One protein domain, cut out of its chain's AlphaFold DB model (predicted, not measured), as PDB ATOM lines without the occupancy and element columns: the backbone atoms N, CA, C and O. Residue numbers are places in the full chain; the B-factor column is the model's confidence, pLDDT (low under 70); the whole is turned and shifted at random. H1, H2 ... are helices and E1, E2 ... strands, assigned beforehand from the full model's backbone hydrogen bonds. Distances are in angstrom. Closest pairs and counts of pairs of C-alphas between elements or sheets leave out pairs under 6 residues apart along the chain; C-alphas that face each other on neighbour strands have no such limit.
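What this domain is: This is residues 85 to 163 of the 531 residues of an uncharacterized protein of Sphingobium sp. AP50 (UniProt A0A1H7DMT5). Two very short antiparallel strands, E1 and E2, make a small ribbon in the body of this domain; a loop with the small helix H3 reaches out at one end of the domain, and H5, the longest helix, makes the opposite end, with H4 between H5 and the ribbon. The short helices H1 and H2 lie along one side, and residues 104 to 105 pair antiparallel with 113 to 114 of E1. The printed part has 79 residues, with five named helices and two named strands in the order H1 H2 E1 H3 E2 H4 H5, mostly helix by class. It is compact, with a radius of gyration of the C-alphas of 12.2 A, and rounded, spanning 35 by 28 by 19 A.

How they stand to each other: Start with H1, residues 92 to 95, which meets H2, residues 98 to 101, only through their link. Go on to E1, residues 113 to 115; the closest C-alphas of H2 and E1 are those of His 101 and Phe 115, 5.5 A apart. H3, residues 119 to 123, is close to H2 but not clearly touching it, the closest C-alphas being those of Glu 100 and Ala 119 at 7.8 A. Next comes E2, residues 128 to 130, antiparallel to E1 at 152 degrees; look for N 113 and O 130 at 3.1 A and N 128 and O 115 at 2.9 A, within hydrogen-bond range. H4, residues 132 to 139, touches H5, residues 146 to 159, with Pro 132 and Cys 153 as the closest C-alphas at 6.1 A. Their lines stand at a steep tilt of 45 degrees, and they run opposite ways. H1 is apart from E1, H3, E2, H4 and H5. In H3, H4 and H5 every O i to N i+4 pair is within hydrogen-bond range; H1 and H2 are too short for such a pair.

Where its parts are: Find C-alpha 92 at (-42.388, 1.033, -2.768), where H1 begins; it is 5.0 A from first to last C-alpha, and H2 is 5.7 A. E1 measures 6.8 A, H3 6.1 A and E2 6.7 A. H4 begins at C-alpha 132, (-29.858, 12.970, 1.021), and runs 10.8 A. H5 runs 20.0 A and ends at C-alpha 159, (-38.524, 15.744, 9.976).

The domain as a whole: The C-alphas farthest apart are those of Ala 120 and Asn 163, at 36.9 A. The printed part has no cut, and the link from H2 to E1, with 11 residues, is long. The mean pLDDT of the printed part is 90.6; look at residues 162 to 163 for values under 70.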
ATOM      1  N   PRO A  85     -35.823   6.207  10.661       94.38
ATOM      2  CA  PRO A  85     -36.099   6.042   9.241       94.38
ATOM      3  C   PRO A  85     -36.144   7.391   8.516       94.38
ATOM      4  O   PRO A  85     -36.482   8.423   9.099       94.38
ATOM      5  N   THR A  86     -35.805   7.370   7.227       95.38
ATOM      6  CA  THR A  86     -35.975   8.514   6.323       95.38
ATOM      7  C   THR A  86     -37.452   8.685   5.931       95.38
ATOM      8  O   THR A  86     -38.208   7.714   5.994       95.38
ATOM      9  N   PRO A  87     -37.880   9.867   5.445       93.75
ATOM     10  CA  PRO A  87     -39.278  10.097   5.061       93.75
ATOM     11  C   PRO A  87     -39.790   9.147   3.973       93.75
ATOM     12  O   PRO A  87     -40.974   8.845   3.914       93.75
ATOM     13  N   TRP A  88     -38.892   8.664   3.112       94.75
ATOM     14  CA  TRP A  88     -39.207   7.735   2.026       94.75
ATOM     15  C   TRP A  88     -39.047   6.254   2.409       94.75
ATOM     16  O   TRP A  88     -39.053   5.388   1.539       94.75
ATOM     17  N   HIS A  89     -38.850   5.927   3.691       94.25
ATOM     18  CA  HIS A  89     -38.550   4.555   4.127       94.25
ATOM     19  C   HIS A  89     -39.663   3.546   3.783       94.25
ATOM     20  O   HIS A  89     -39.391   2.364   3.566       94.25
ATOM     21  N   GLU A  90     -40.910   4.012   3.707       91.50
ATOM     22  CA  GLU A  90     -42.077   3.191   3.368       91.50
ATOM     23  C   GLU A  90     -42.396   3.159   1.868       91.50
ATOM     24  O   GLU A  90     -43.275   2.413   1.438       91.50
ATOM     25  N   GLU A  91     -41.676   3.930   1.052       94.00
ATOM     26  CA  GLU A  91     -41.980   4.047  -0.368       94.00
ATOM     27  C   GLU A  91     -41.691   2.742  -1.126       94.00
ATOM     28  O   GLU A  91     -40.634   2.134  -0.913       94.00
ATOM     29  N   PRO A  92     -42.557   2.309  -2.067       92.69
ATOM     30  CA  PRO A  92     -42.388   1.033  -2.768       92.69
ATOM     31  C   PRO A  92     -41.037   0.891  -3.482       92.69
ATOM     32  O   PRO A  92     -40.408  -0.168  -3.424       92.69
ATOM     33  N   TRP A  93     -40.565   1.968  -4.119       92.31
ATOM     34  CA  TRP A  93     -39.284   2.000  -4.831       92.31
ATOM     35  C   TRP A  93     -38.085   1.863  -3.884       92.31
ATOM     36  O   TRP A  93     -37.063   1.290  -4.260       92.31
ATOM     37  N   TYR A  94     -38.209   2.334  -2.642       93.69
ATOM     38  CA  TYR A  94     -37.174   2.175  -1.628       93.69
ATOM     39  C   TYR A  94     -37.252   0.794  -0.975       93.69
ATOM     40  O   TYR A  94     -36.236   0.108  -0.863       93.69
ATOM     41  N   ARG A  95     -38.457   0.341  -0.600       89.94
ATOM     42  CA  ARG A  95     -38.706  -0.978   0.001       89.94
ATOM     43  C   ARG A  95     -38.155  -2.119  -0.854       89.94
ATOM     44  O   ARG A  95     -37.583  -3.050  -0.298       89.94
ATOM     45  N   ALA A  96     -38.234  -2.005  -2.182       88.19
ATOM     46  CA  ALA A  96     -37.669  -2.979  -3.118       88.19
ATOM     47  C   ALA A  96     -36.146  -3.189  -2.975       88.19
ATOM     48  O   ALA A  96     -35.649  -4.251  -3.342       88.19
ATOM     49  N   ARG A  97     -35.411  -2.205  -2.438       86.62
ATOM     50  CA  ARG A  97     -33.952  -2.244  -2.224       86.62
ATOM     51  C   ARG A  97     -33.535  -2.017  -0.769       86.62
ATOM     52  O   ARG A  97     -32.351  -1.853  -0.479       86.62
ATOM     53  N   HIS A  98     -34.482  -1.982   0.167       84.00
ATOM     54  CA  HIS A  98     -34.213  -1.610   1.557       84.00
ATOM     55  C   HIS A  98     -33.140  -2.508   2.198       84.00
ATOM     56  O   HIS A  98     -32.206  -2.005   2.825       84.00
ATOM     57  N   GLU A  99     -33.231  -3.818   1.964       82.75
ATOM     58  CA  GLU A  99     -32.324  -4.835   2.518       82.75
ATOM     59  C   GLU A  99     -30.895  -4.780   1.944       82.75
ATOM     60  O   GLU A  99     -29.990  -5.447   2.454       82.75
ATOM     61  N   GLU A 100     -30.673  -3.980   0.899       86.25
ATOM     62  CA  GLU A 100     -29.354  -3.770   0.299       86.25
ATOM     63  C   GLU A 100     -28.595  -2.628   0.984       86.25
ATOM     64  O   GLU A 100     -27.370  -2.691   1.098       86.25
ATOM     65  N   HIS A 101     -29.309  -1.595   1.452       86.75
ATOM     66  CA  HIS A 101     -28.699  -0.335   1.882       86.75
ATOM     67  C   HIS A 101     -28.965   0.056   3.340       86.75
ATOM     68  O   HIS A 101     -28.091   0.678   3.942       86.75
ATOM     69  N   PHE A 102     -30.132  -0.259   3.915       93.94
ATOM     70  CA  PHE A 102     -30.511   0.165   5.275       93.94
ATOM     71  C   PHE A 102     -30.292   1.672   5.529       93.94
ATOM     72  O   PHE A 102     -29.666   2.089   6.507       93.94
ATOM     73  N   CYS A 103     -30.762   2.511   4.602       96.06
ATOM     74  CA  CYS A 103     -30.618   3.964   4.704       96.06
ATOM     75  C   CYS A 103     -31.472   4.544   5.841       96.06
ATOM     76  O   CYS A 103     -32.670   4.279   5.919       96.06
ATOM     77  N   HIS A 104     -30.844   5.348   6.693       95.75
ATOM     78  CA  HIS A 104     -31.431   5.990   7.867       95.75
ATOM     79  C   HIS A 104     -30.820   7.381   8.070       95.75
ATOM     80  O   HIS A 104     -29.818   7.748   7.446       95.75
ATOM     81  N   ILE A 105     -31.413   8.165   8.963       94.94
ATOM     82  CA  ILE A 105     -30.860   9.451   9.391       94.94
ATOM     83  C   ILE A 105     -29.538   9.210  10.124       94.94
ATOM     84  O   ILE A 105     -29.448   8.356  11.004       94.94
ATOM     85  N   SER A 106     -28.489   9.951   9.766       94.00
ATOM     86  CA  SER A 106     -27.166   9.737  10.345       94.00
ATOM     87  C   SER A 106     -27.140  10.100  11.828       94.00
ATOM     88  O   SER A 106     -27.351  11.247  12.207       94.00
ATOM     89  N   THR A 107     -26.743   9.145  12.665       90.88
ATOM     90  CA  THR A 107     -26.507   9.369  14.101       90.88
ATOM     91  C   THR A 107     -25.210  10.134  14.391       90.88
ATOM     92  O   THR A 107     -24.962  10.533  15.526       90.88
ATOM     93  N   LYS A 108     -24.349  10.328  13.377       90.38
ATOM     94  CA  LYS A 108     -23.020  10.952  13.517       90.38
ATOM     95  C   LYS A 108     -22.939  12.365  12.946       90.38
ATOM     96  O   LYS A 108     -22.051  13.111  13.345       90.38
ATOM     97  N   GLN A 109     -23.777  12.712  11.968       86.44
ATOM     98  CA  GLN A 109     -23.768  14.026  11.318       86.44
ATOM     99  C   GLN A 109     -25.205  14.504  11.085       86.44
ATOM    100  O   GLN A 109     -25.927  13.889  10.305       86.44
ATOM    101  N   ALA A 110     -25.586  15.612  11.726       84.81
ATOM    102  CA  ALA A 110     -26.882  16.260  11.516       84.81
ATOM    103  C   ALA A 110     -27.097  16.631  10.034       84.81
ATOM    104  O   ALA A 110     -26.128  16.875   9.305       84.81
ATOM    105  N   GLY A 111     -28.352  16.604   9.577       84.00
ATOM    106  CA  GLY A 111     -28.737  16.918   8.193       84.00
ATOM    107  C   GLY A 111     -28.303  15.900   7.133       84.00
ATOM    108  O   GLY A 111     -28.477  16.120   5.933       84.00
ATOM    109  N   LYS A 112     -27.698  14.775   7.535       92.44
ATOM    110  CA  LYS A 112     -27.207  13.744   6.613       92.44
ATOM    111  C   LYS A 112     -27.867  12.407   6.864       92.44
ATOM    112  O   LYS A 112     -28.421  12.134   7.923       92.44
ATOM    113  N   ILE A 113     -27.730  11.541   5.875       95.94
ATOM    114  CA  ILE A 113     -28.141  10.148   5.971       95.94
ATOM    115  C   ILE A 113     -26.915   9.238   6.048       95.94
ATOM    116  O   ILE A 113     -25.820   9.594   5.595       95.94
ATOM    117  N   ALA A 114     -27.107   8.059   6.619       96.94
ATOM    118  CA  ALA A 114     -26.131   6.985   6.654       96.94
ATOM    119  C   ALA A 114     -26.741   5.714   6.057       96.94
ATOM    120  O   ALA A 114     -27.936   5.460   6.186       96.94
ATOM    121  N   PHE A 115     -25.919   4.925   5.372       96.56
ATOM    122  CA  PHE A 115     -26.337   3.648   4.796       96.56
ATOM    123  C   PHE A 115     -25.137   2.707   4.629       96.56
ATOM    124  O   PHE A 115     -23.973   3.129   4.649       96.56
ATOM    125  N   THR A 116     -25.424   1.425   4.445       95.44
ATOM    126  CA  THR A 116     -24.436   0.379   4.174       95.44
ATOM    127  C   THR A 116     -24.315   0.183   2.664       95.44
ATOM    128  O   THR A 116     -25.249  -0.256   2.013       95.44
ATOM    129  N   GLU A 117     -23.166   0.526   2.076       92.06
ATOM    130  CA  GLU A 117     -23.012   0.545   0.608       92.06
ATOM    131  C   GLU A 117     -23.014  -0.853  -0.035       92.06
ATOM    132  O   GLU A 117     -23.381  -0.993  -1.196       92.06
ATOM    133  N   ASN A 118     -22.542  -1.874   0.681       91.75
ATOM    134  CA  ASN A 118     -22.515  -3.260   0.214       91.75
ATOM    135  C   ASN A 118     -22.257  -4.235   1.373       91.75
ATOM    136  O   ASN A 118     -21.806  -3.839   2.451       91.75
ATOM    137  N   ALA A 119     -22.448  -5.530   1.112       90.75
ATOM    138  CA  ALA A 119     -22.287  -6.597   2.101       90.75
ATOM    139  C   ALA A 119     -20.895  -6.648   2.758       90.75
ATOM    140  O   ALA A 119     -20.791  -6.933   3.949       90.75
ATOM    141  N   ALA A 120     -19.815  -6.333   2.029       91.31
ATOM    142  CA  ALA A 120     -18.464  -6.327   2.600       91.31
ATOM    143  C   ALA A 120     -18.280  -5.202   3.633       91.31
ATOM    144  O   ALA A 120     -17.627  -5.393   4.658       91.31
ATOM    145  N   LYS A 121     -18.878  -4.028   3.388       91.81
ATOM    146  CA  LYS A 121     -18.926  -2.933   4.367       91.81
ATOM    147  C   LYS A 121     -19.850  -3.270   5.535       91.81
ATOM    148  O   LYS A 121     -19.471  -2.998   6.671       91.81
ATOM    149  N   GLY A 122     -20.979  -3.925   5.268       90.12
ATOM    150  CA  GLY A 122     -21.894  -4.430   6.290       90.12
ATOM    151  C   GLY A 122     -21.220  -5.416   7.244       90.12
ATOM    152  O   GLY A 122     -21.300  -5.249   8.456       90.12
ATOM    153  N   ALA A 123     -20.457  -6.381   6.734       89.69
ATOM    154  CA  ALA A 123     -19.704  -7.323   7.570       89.69
ATOM    155  C   ALA A 123     -18.683  -6.631   8.495       89.69
ATOM    156  O   ALA A 123     -18.410  -7.120   9.585       89.69
ATOM    157  N   LEU A 124     -18.148  -5.475   8.084       91.25
ATOM    158  CA  LEU A 124     -17.218  -4.656   8.872       91.25
ATOM    159  C   LEU A 124     -17.912  -3.579   9.726       91.25
ATOM    160  O   LEU A 124     -17.216  -2.738  10.293       91.25
ATOM    161  N   ASP A 125     -19.248  -3.558   9.754       92.00
ATOM    162  CA  ASP A 125     -20.072  -2.523  10.394       92.00
ATOM    163  C   ASP A 125     -19.677  -1.090   9.982       92.00
ATOM    164  O   ASP A 125     -19.561  -0.160  10.785       92.00
ATOM    165  N   ARG A 126     -19.384  -0.911   8.687       92.19
ATOM    166  CA  ARG A 126     -18.992   0.378   8.112       92.19
ATOM    167  C   ARG A 126     -20.125   0.982   7.308       92.19
ATOM    168  O   ARG A 126     -20.580   0.405   6.324       92.19
ATOM    169  N   GLN A 127     -20.458   2.213   7.665       95.44
ATOM    170  CA  GLN A 127     -21.497   2.997   7.013       95.44
ATOM    171  C   GLN A 127     -20.902   4.202   6.306       95.44
ATOM    172  O   GLN A 127     -19.905   4.778   6.755       95.44
ATOM    173  N   LEU A 128     -21.521   4.576   5.195       95.88
ATOM    174  CA  LEU A 128     -21.166   5.757   4.427       95.88
ATOM    175  C   LEU A 128     -22.179   6.859   4.732       95.88
ATOM    176  O   LEU A 128     -23.381   6.615   4.750       95.88
ATOM    177  N   ILE A 129     -21.679   8.068   4.990       96.38
ATOM    178  CA  ILE A 129     -22.491   9.251   5.286       96.38
ATOM    179  C   ILE A 129     -22.447  10.200   4.090       96.38
ATOM    180  O   ILE A 129     -21.362  10.571   3.633       96.38
ATOM    181  N   MET A 130     -23.608  10.627   3.593       96.00
ATOM    182  CA  MET A 130     -23.699  11.628   2.522       96.00
ATOM    183  C   MET A 130     -24.970  12.476   2.624       96.00
ATOM    184  O   MET A 130     -25.828  12.228   3.468       96.00
ATOM    185  N   SER A 131     -25.070  13.508   1.780       92.81
ATOM    186  CA  SER A 131     -26.294  14.302   1.677       92.81
ATOM    187  C   SER A 131     -27.439  13.471   1.075       92.81
ATOM    188  O   SER A 131     -27.181  12.628   0.206       92.81
ATOM    189  N   PRO A 132     -28.692  13.717   1.496       94.69
ATOM    190  CA  PRO A 132     -29.858  12.970   1.021       94.69
ATOM    191  C   PRO A 132     -30.014  13.043  -0.503       94.69
ATOM    192  O   PRO A 132     -30.117  12.007  -1.152       94.69
ATOM    193  N   GLY A 133     -29.898  14.237  -1.095       94.00
ATOM    194  CA  GLY A 133     -30.026  14.408  -2.546       94.00
ATOM    195  C   GLY A 133     -28.976  13.628  -3.341       94.00
ATOM    196  O   GLY A 133     -29.300  12.983  -4.334       94.00
ATOM    197  N   ARG A 134     -27.722  13.583  -2.863       95.31
ATOM    198  CA  ARG A 134     -26.658  12.800  -3.519       95.31
ATOM    199  C   ARG A 134     -26.958  11.304  -3.492       95.31
ATOM    200  O   ARG A 134     -26.637  10.605  -4.447       95.31
ATOM    201  N   TYR A 135     -27.547  10.814  -2.408       96.38
ATOM    202  CA  TYR A 135     -27.930   9.414  -2.285       96.38
ATOM    203  C   TYR A 135     -29.105   9.056  -3.184       96.38
ATOM    204  O   TYR A 135     -29.006   8.096  -3.943       96.38
ATOM    205  N   LEU A 136     -30.175   9.852  -3.148       96.31
ATOM    206  CA  LEU A 136     -31.345   9.629  -3.994       96.31
ATOM    207  C   LEU A 136     -30.959   9.672  -5.475       96.31
ATOM    208  O   LEU A 136     -31.289   8.757  -6.221       96.31
ATOM    209  N   HIS A 137     -30.131  10.637  -5.875       95.69
ATOM    210  CA  HIS A 137     -29.626  10.710  -7.243       95.69
ATOM    211  C   HIS A 137     -28.707   9.528  -7.606       95.69
ATOM    212  O   HIS A 137     -28.685   9.089  -8.752       95.69
ATOM    213  N   ARG A 138     -27.916   8.998  -6.665       94.62
ATOM    214  CA  ARG A 138     -26.998   7.879  -6.946       94.62
ATOM    215  C   ARG A 138     -27.719   6.540  -7.093       94.62
ATOM    216  O   ARG A 138     -27.263   5.714  -7.879       94.62
ATOM    217  N   TYR A 139     -28.779   6.305  -6.322       94.25
ATOM    218  CA  TYR A 139     -29.399   4.978  -6.199       94.25
ATOM    219  C   TYR A 139     -30.837   4.891  -6.719       94.25
ATOM    220  O   TYR A 139     -31.333   3.780  -6.902       94.25
ATOM    221  N   PHE A 140     -31.502   6.026  -6.952       94.44
ATOM    222  CA  PHE A 140     -32.933   6.085  -7.265       94.44
ATOM    223  C   PHE A 140     -33.285   7.081  -8.381       94.44
ATOM    224  O   PHE A 140     -34.463   7.349  -8.598       94.44
ATOM    225  N   SER A 141     -32.309   7.576  -9.152       93.00
ATOM    226  CA  SER A 141     -32.562   8.456 -10.310       93.00
ATOM    227  C   SER A 141     -33.345   7.786 -11.448       93.00
ATOM    228  O   SER A 141     -33.773   8.450 -12.382       93.00
ATOM    229  N   GLU A 142     -33.501   6.460 -11.412       92.00
ATOM    230  CA  GLU A 142     -34.372   5.715 -12.332       92.00
ATOM    231  C   GLU A 142     -35.861   5.794 -11.948       92.00
ATOM    232  O   GLU A 142     -36.724   5.479 -12.766       92.00
ATOM    233  N   HIS A 143     -36.161   6.205 -10.713       89.75
ATOM    234  CA  HIS A 143     -37.514   6.302 -10.161       89.75
ATOM    235  C   HIS A 143     -37.915   7.733  -9.795       89.75
ATOM    236  O   HIS A 143     -39.105   8.021  -9.720       89.75
ATOM    237  N   LEU A 144     -36.937   8.604  -9.543       93.75
ATOM    238  CA  LEU A 144     -37.141   9.972  -9.090       93.75
ATOM    239  C   LEU A 144     -36.447  10.938 -10.046       93.75
ATOM    240  O   LEU A 144     -35.263  10.772 -10.351       93.75
ATOM    241  N   ASP A 145     -37.175  11.960 -10.476       93.31
ATOM    242  CA  ASP A 145     -36.593  13.125 -11.127       93.31
ATOM    243  C   ASP A 145     -36.034  14.117 -10.090       93.31
ATOM    244  O   ASP A 145     -36.100  13.906  -8.875       93.31
ATOM    245  N   ASN A 146     -35.424  15.199 -10.576       90.19
ATOM    246  CA  ASN A 146     -34.786  16.191  -9.712       90.19
ATOM    247  C   ASN A 146     -35.785  16.884  -8.775       90.19
ATOM    248  O   ASN A 146     -35.442  17.131  -7.621       90.19
ATOM    249  N   GLU A 147     -37.003  17.153  -9.250       88.00
ATOM    250  CA  GLU A 147     -38.060  17.808  -8.472       88.00
ATOM    251  C   GLU A 147     -38.527  16.905  -7.321       88.00
ATOM    252  O   GLU A 147     -38.552  17.321  -6.161       88.00
ATOM    253  N   ALA A 148     -38.777  15.621  -7.597       92.00
ATOM    254  CA  ALA A 148     -39.123  14.646  -6.570       92.00
ATOM    255  C   ALA A 148     -37.997  14.469  -5.536       92.00
ATOM    256  O   ALA A 148     -38.261  14.361  -4.335       92.00
ATOM    257  N   ILE A 149     -36.730  14.451  -5.974       92.56
ATOM    258  CA  ILE A 149     -35.569  14.374  -5.072       92.56
ATOM    259  C   ILE A 149     -35.514  15.593  -4.146       92.56
ATOM    260  O   ILE A 149     -35.246  15.436  -2.949       92.56
ATOM    261  N   GLU A 150     -35.765  16.789  -4.673       88.00
ATOM    262  CA  GLU A 150     -35.797  18.022  -3.891       88.00
ATOM    263  C   GLU A 150     -36.912  17.980  -2.838       88.00
ATOM    264  O   GLU A 150     -36.644  18.198  -1.653       88.00
ATOM    265  N   GLY A 151     -38.118  17.555  -3.230       87.94
ATOM    266  CA  GLY A 151     -39.245  17.364  -2.317       87.94
ATOM    267  C   GLY A 151     -38.942  16.385  -1.174       87.94
ATOM    268  O   GLY A 151     -39.263  16.650  -0.013       87.94
ATOM    269  N   TRP A 152     -38.252  15.274  -1.449       93.44
ATOM    270  CA  TRP A 152     -37.830  14.334  -0.400       93.44
ATOM    271  C   TRP A 152     -36.757  14.905   0.532       93.44
ATOM    272  O   TRP A 152     -36.779  14.635   1.737       93.44
ATOM    273  N   CYS A 153     -35.828  15.705   0.006       90.06
ATOM    274  CA  CYS A 153     -34.840  16.407   0.826       90.06
ATOM    275  C   CYS A 153     -35.508  17.443   1.742       90.06
ATOM    276  O   CYS A 153     -35.138  17.543   2.917       90.06
ATOM    277  N   ALA A 154     -36.514  18.163   1.238       84.44
ATOM    278  CA  ALA A 154     -37.321  19.089   2.025       84.44
ATOM    279  C   ALA A 154     -38.034  18.359   3.172       84.44
ATOM    280  O   ALA A 154     -37.823  18.715   4.330       84.44
ATOM    281  N   ARG A 155     -38.749  17.259   2.884       88.00
ATOM    282  CA  ARG A 155     -39.415  16.418   3.903       88.00
ATOM    283  C   ARG A 155     -38.463  15.924   4.988       88.00
ATOM    284  O   ARG A 155     -38.810  15.938   6.165       88.00
ATOM    285  N   LEU A 156     -37.250  15.507   4.615       88.50
ATOM    286  CA  LEU A 156     -36.253  15.076   5.599       88.50
ATOM    287  C   LEU A 156     -35.809  16.242   6.487       88.50
ATOM    288  O   LEU A 156     -35.678  16.072   7.692       88.50
ATOM    289  N   SER A 157     -35.600  17.420   5.902       83.44
ATOM    290  CA  SER A 157     -35.210  18.615   6.660       83.44
ATOM    291  C   SER A 157     -36.293  19.008   7.672       83.44
ATOM    292  O   SER A 157     -35.979  19.313   8.820       83.44
ATOM    293  N   VAL A 158     -37.567  18.919   7.269       79.25
ATOM    294  CA  VAL A 158     -38.726  19.139   8.148       79.25
ATOM    295  C   VAL A 158     -38.779  18.101   9.271       79.25
ATOM    296  O   VAL A 158     -38.897  18.475  10.436       79.25
ATOM    297  N   GLN A 159     -38.598  16.810   8.964       83.56
ATOM    298  CA  GLN A 159     -38.524  15.744   9.976       83.56
ATOM    299  C   GLN A 159     -37.402  15.991  11.001       83.56
ATOM    300  O   GLN A 159     -37.540  15.641  12.172       83.56
ATOM    301  N   LEU A 160     -36.297  16.601  10.568       81.44
ATOM    302  CA  LEU A 160     -35.165  16.971  11.419       81.44
ATOM    303  C   LEU A 160     -35.366  18.288  12.184       81.44
ATOM    304  O   LEU A 160     -34.494  18.652  12.971       81.44
ATOM    305  N   GLN A 161     -36.485  18.987  11.968       72.62
ATOM    306  CA  GLN A 161     -36.753  20.331  12.494       72.62
ATOM    307  C   GLN A 161     -35.641  21.340  12.149       72.62
ATOM    308  O   GLN A 161     -35.396  22.296  12.886       72.62
ATOM    309  N   GLU A 162     -34.952  21.144  11.021       68.31
ATOM    310  CA  GLU A 162     -33.959  22.097  10.537       68.31
ATOM    311  C   GLU A 162     -34.676  23.317   9.949       68.31
ATOM    312  O   GLU A 162     -35.384  23.203   8.950       68.31
ATOM    313  N   ASN A 163     -34.445  24.491  10.547       67.62
ATOM    314  CA  ASN A 163     -35.040  25.771  10.147       67.62
ATOM    315  C   ASN A 163     -36.574  25.772  10.255       67.62
ATOM    316  O   ASN A 163     -37.287  25.788   9.253       67.62
TER     317      ASN A 163